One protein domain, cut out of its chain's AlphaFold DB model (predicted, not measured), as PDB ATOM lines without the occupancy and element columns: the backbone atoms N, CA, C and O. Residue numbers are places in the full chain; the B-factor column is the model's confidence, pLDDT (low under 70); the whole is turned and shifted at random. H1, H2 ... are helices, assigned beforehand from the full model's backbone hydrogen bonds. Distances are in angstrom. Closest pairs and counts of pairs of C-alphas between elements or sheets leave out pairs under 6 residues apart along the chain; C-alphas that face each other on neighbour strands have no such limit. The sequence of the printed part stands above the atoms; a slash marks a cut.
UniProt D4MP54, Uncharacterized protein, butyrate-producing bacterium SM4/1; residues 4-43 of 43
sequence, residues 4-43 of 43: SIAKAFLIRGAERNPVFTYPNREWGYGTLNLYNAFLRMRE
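Overview. This is residues 4 to 43 of the 43 residues of an uncharacterized protein of butyrate-producing bacterium SM4/1 (UniProt D4MP54). Two short helices meet almost at a right angle, the last residue of H1 against H2, and the 20-residue stretch between them swings away as one wide loop and folds back to H2. The printed part has 40 residues and two named helices, H1 then H2, with no named strand. The class is all helix, though the helices hold 19 of the 40 residues, under half. The whole is compact, with a radius of gyration of the C-alphas of 10.2 A and spans of 28 by 20 by 13 A.

Along the chain. H1, residues 4 to 13, is 14.4 A long and begins at C-alpha 4 (187.680, 254.184, 169.604). H2, residues 34 to 42, is 12.8 A long and ends at C-alpha 42 (198.697, 257.724, 155.926).

Arrangement. H1 and H2 touch, their closest C-alphas being those of Gly 13 and Ala 37, 3.7 A apart. Their lines are only just about perpendicular, at 72 degrees. In both helices every O i to N i+4 pair is within hydrogen-bond range.

Size, cuts and confidence. The two C-alphas farthest apart, those of Arg 25 and Arg 42, are 29.3 A apart. The link from H1 to H2, residues 14 to 33, is long. The printed part has no cut, and no printed residue is under 70 in pLDDT.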
ATOM      1  N   SER A   4     188.424 254.754 170.737       95.62
ATOM      2  CA  SER A   4     187.680 254.184 169.604       95.62
ATOM      3  C   SER A   4     188.437 254.324 168.282       95.62
ATOM      4  O   SER A   4     188.530 253.367 167.516       95.62
ATOM      5  N   ILE A   5     189.029 255.496 168.037       94.12
ATOM      6  CA  ILE A   5     189.847 255.768 166.850       94.12
ATOM      7  C   ILE A   5     191.123 254.922 166.885       94.12
ATOM      8  O   ILE A   5     191.450 254.270 165.897       94.12
ATOM      9  N   ALA A   6     191.802 254.868 168.037       94.56
ATOM     10  CA  ALA A   6     192.978 254.017 168.208       94.56
ATOM     11  C   ALA A   6     192.646 252.545 167.909       94.56
ATOM     12  O   ALA A   6     193.328 251.906 167.111       94.56
ATOM     13  N   LYS A   7     191.544 252.025 168.465       96.06
ATOM     14  CA  LYS A   7     191.071 250.661 168.193       96.06
ATOM     15  C   LYS A   7     190.828 250.428 166.697       96.06
ATOM     16  O   LYS A   7     191.259 249.405 166.178       96.06
ATOM     17  N   ALA A   8     190.179 251.359 165.998       96.06
ATOM     18  CA  ALA A   8     189.892 251.213 164.571       96.06
ATOM     19  C   ALA A   8     191.167 251.089 163.717       96.06
ATOM     20  O   ALA A   8     191.212 250.257 162.809       96.06
ATOM     21  N   PHE A   9     192.209 251.868 164.021       96.00
ATOM     22  CA  PHE A   9     193.485 251.784 163.306       96.00
ATOM     23  C   PHE A   9     194.237 250.488 163.599       96.00
ATOM     24  O   PHE A   9     194.722 249.842 162.671       96.00
ATOM     25  N   LEU A  10     194.263 250.057 164.861       97.25
ATOM     26  CA  LEU A  10     194.893 248.790 165.240       97.25
ATOM     27  C   LEU A  10     194.186 247.594 164.581       97.25
ATOM     28  O   LEU A  10     194.850 246.688 164.093       97.25
ATOM     29  N   ILE A  11     192.852 247.619 164.480       97.69
ATOM     30  CA  ILE A  11     192.070 246.591 163.772       97.69
ATOM     31  C   ILE A  11     192.363 246.595 162.265       97.69
ATOM     32  O   ILE A  11     192.486 245.530 161.658       97.69
ATOM     33  N   ARG A  12     192.468 247.773 161.638       96.38
ATOM     34  CA  ARG A  12     192.774 247.885 160.202       96.38
ATOM     35  C   ARG A  12     194.186 247.411 159.866       96.38
ATOM     36  O   ARG A  12     194.369 246.780 158.830       96.38
ATOM     37  N   GLY A  13     195.151 247.695 160.737       97.00
ATOM     38  CA  GLY A  13     196.539 247.267 160.581       97.00
ATOM     39  C   GLY A  13     196.798 245.802 160.929       97.00
ATOM     40  O   GLY A  13     197.842 245.286 160.544       97.00
ATOM     41  N   ALA A  14     195.883 245.139 161.643       98.31
ATOM     42  CA  ALA A  14     196.079 243.776 162.122       98.31
ATOM     43  C   ALA A  14     196.295 242.764 160.983       98.31
ATOM     44  O   ALA A  14     195.580 242.769 159.976       98.31
ATOM     45  N   GLU A  15     197.251 241.860 161.185       98.19
ATOM     46  CA  GLU A  15     197.511 240.745 160.275       98.19
ATOM     47  C   GLU A  15     196.526 239.601 160.508       98.19
ATOM     48  O   GLU A  15     196.228 239.230 161.647       98.19
ATOM     49  N   ARG A  16     196.029 239.024 159.411       97.94
ATOM     50  CA  ARG A  16     195.034 237.948 159.415       97.94
ATOM     51  C   ARG A  16     195.603 236.732 158.705       97.94
ATOM     52  O   ARG A  16     195.886 236.797 157.512       97.94
ATOM     53  N   ASN A  17     195.762 235.634 159.436       97.25
ATOM     54  CA  ASN A  17     196.159 234.363 158.847       97.25
ATOM     55  C   ASN A  17     194.951 233.769 158.097       97.25
ATOM     56  O   ASN A  17     193.929 233.517 158.734       97.25
ATOM     57  N   PRO A  18     195.044 233.511 156.781       97.19
ATOM     58  CA  PRO A  18     193.905 233.087 155.963       97.19
ATOM     59  C   PRO A  18     193.287 231.738 156.369       97.19
ATOM     60  O   PRO A  18     192.197 231.419 155.908       97.19
ATOM     61  N   VAL A  19     193.947 230.953 157.228       98.12
ATOM     62  CA  VAL A  19     193.398 229.707 157.792       98.12
ATOM     63  C   VAL A  19     192.241 229.972 158.767       98.12
ATOM     64  O   VAL A  19     191.408 229.093 158.982       98.12
ATOM     65  N   PHE A  20     192.155 231.174 159.346       97.88
ATOM     66  CA  PHE A  20     191.092 231.546 160.278       97.88
ATOM     67  C   PHE A  20     190.114 232.548 159.658       97.88
ATOM     68  O   PHE A  20     190.496 233.460 158.926       97.88
ATOM     69  N   THR A  21     188.843 232.441 160.042       97.94
ATOM     70  CA  THR A  21     187.835 233.470 159.766       97.94
ATOM     71  C   THR A  21     187.893 234.541 160.848       97.94
ATOM     72  O   THR A  21     187.921 234.216 162.032       97.94
ATOM     73  N   TYR A  22     187.892 235.817 160.462       97.81
ATOM     74  CA  TYR A  22     187.924 236.949 161.393       97.81
ATOM     75  C   TYR A  22     186.636 237.786 161.307       97.81
ATOM     76  O   TYR A  22     186.093 237.938 160.213       97.81
ATOM     77  N   PRO A  23     186.196 238.410 162.416       97.94
ATOM     78  CA  PRO A  23     186.755 238.270 163.760       97.94
ATOM     79  C   PRO A  23     186.420 236.906 164.390       97.94
ATOM     80  O   PRO A  23     185.396 236.310 164.071       97.94
ATOM     81  N   ASN A  24     187.270 236.427 165.297       98.06
ATOM     82  CA  ASN A  24     187.019 235.216 166.092       98.06
ATOM     83  C   ASN A  24     187.448 235.412 167.555       98.06
ATOM     84  O   ASN A  24     188.038 236.434 167.907       98.06
ATOM     85  N   ARG A  25     187.104 234.459 168.428       97.88
ATOM     86  CA  ARG A  25     187.315 234.592 169.878       97.88
ATOM     87  C   ARG A  25     188.781 234.402 170.269       97.88
ATOM     88  O   ARG A  25     189.231 235.002 171.237       97.88
ATOM     89  N   GLU A  26     189.501 233.585 169.517       97.38
ATOM     90  CA  GLU A  26     190.880 233.186 169.773       97.38
ATOM     91  C   GLU A  26     191.870 234.300 169.407       97.38
ATOM     92  O   GLU A  26     192.827 234.546 170.134       97.38
ATOM     93  N   TRP A  27     191.611 235.010 168.307       97.81
ATOM     94  CA  TRP A  27     192.518 236.001 167.717       97.81
ATOM     95  C   TRP A  27     191.937 237.415 167.648       97.81
ATOM     96  O   TRP A  27     192.608 238.343 167.189       97.81
ATOM     97  N   GLY A  28     190.678 237.610 168.043       97.88
ATOM     98  CA  GLY A  28     189.992 238.886 167.880       97.88
ATOM     99  C   GLY A  28     189.958 239.303 166.410       97.88
ATOM    100  O   GLY A  28     189.353 238.632 165.574       97.88
ATOM    101  N   TYR A  29     190.623 240.414 166.088       98.25
ATOM    102  CA  TYR A  29     190.702 240.953 164.726       98.25
ATOM    103  C   TYR A  29     191.973 240.565 163.959       98.25
ATOM    104  O   TYR A  29     192.092 240.959 162.795       98.25
ATOM    105  N   GLY A  30     192.886 239.821 164.587       98.12
ATOM    106  CA  GLY A  30     194.196 239.481 164.039       98.12
ATOM    107  C   GLY A  30     195.343 239.845 164.978       98.12
ATOM    108  O   GLY A  30     195.144 240.403 166.058       98.12
ATOM    109  N   THR A  31     196.559 239.545 164.536       98.19
ATOM    110  CA  THR A  31     197.785 239.879 165.265       98.19
ATOM    111  C   THR A  31     198.087 241.369 165.132       98.19
ATOM    112  O   THR A  31     197.970 241.943 164.047       98.19
ATOM    113  N   LEU A  32     198.490 242.008 166.233       97.88
ATOM    114  CA  LEU A  32     198.883 243.415 166.243       97.88
ATOM    115  C   LEU A  32     200.067 243.656 165.292       97.88
ATOM    116  O   LEU A  32     201.150 243.122 165.508       97.88
ATOM    117  N   ASN A  33     199.878 244.533 164.304       98.19
ATOM    118  CA  ASN A  33     200.953 245.037 163.453       98.19
ATOM    119  C   ASN A  33     200.929 246.575 163.456       98.19
ATOM    120  O   ASN A  33     200.092 247.213 162.815       98.19
ATOM    121  N   LEU A  34     201.858 247.169 164.212       97.00
ATOM    122  CA  LEU A  34     201.960 248.622 164.371       97.00
ATOM    123  C   LEU A  34     202.405 249.318 163.084       97.00
ATOM    124  O   LEU A  34     201.895 250.391 162.772       97.00
ATOM    125  N   TYR A  35     203.310 248.706 162.320       97.81
ATOM    126  CA  TYR A  35     203.778 249.274 161.060       97.81
ATOM    127  C   TYR A  35     202.619 249.437 160.072       97.81
ATOM    128  O   TYR A  35     202.370 250.538 159.585       97.81
ATOM    129  N   ASN A  36     201.845 248.371 159.854       97.25
ATOM    130  CA  ASN A  36     200.656 248.429 159.010       97.25
ATOM    131  C   ASN A  36     199.589 249.362 159.590       97.25
ATOM    132  O   ASN A  36     198.956 250.083 158.826       97.25
ATOM    133  N   ALA A  37     199.396 249.410 160.912       96.19
ATOM    134  CA  ALA A  37     198.439 250.337 161.519       96.19
ATOM    135  C   ALA A  37     198.767 251.804 161.188       96.19
ATOM    136  O   ALA A  37     197.874 252.539 160.770       96.19
ATOM    137  N   PHE A  38     200.035 252.213 161.295       95.38
ATOM    138  CA  PHE A  38     200.462 253.561 160.912       95.38
ATOM    139  C   PHE A  38     200.477 253.772 159.394       95.38
ATOM    140  O   PHE A  38     200.125 254.855 158.931       95.38
ATOM    141  N   LEU A  39     200.802 252.747 158.602       95.75
ATOM    142  CA  LEU A  39     200.718 252.821 157.141       95.75
ATOM    143  C   LEU A  39     199.280 253.117 156.682       95.75
ATOM    144  O   LEU A  39     199.069 254.009 155.868       95.75
ATOM    145  N   ARG A  40     198.286 252.453 157.285       89.62
ATOM    146  CA  ARG A  40     196.849 252.678 157.039       89.62
ATOM    147  C   ARG A  40     196.305 253.998 157.596       89.62
ATOM    148  O   ARG A  40     195.145 254.307 157.349       89.62
ATOM    149  N   MET A  41     197.085 254.735 158.387       88.06
ATOM    150  CA  MET A  41     196.743 256.098 158.827       88.06
ATOM    151  C   MET A  41     197.200 257.167 157.832       88.06
ATOM    152  O   MET A  41     196.711 258.291 157.894       88.06
ATOM    153  N   ARG A  42     198.173 256.839 156.974       86.94
ATOM    154  CA  ARG A  42     198.697 257.724 155.926       86.94
ATOM    155  C   ARG A  42     197.817 257.721 154.667       86.94
ATOM    156  O   ARG A  42     197.890 258.677 153.899       86.94
ATOM    157  N   GLU A  43     197.096 256.628 154.432       70.12
ATOM    158  CA  GLU A  43     196.091 256.480 153.365       70.12
ATOM    159  C   GLU A  43     194.804 257.232 153.723       70.12
ATOM    160  O   GLU A  43     194.287 257.938 152.830       70.12
TER     161      GLU A  43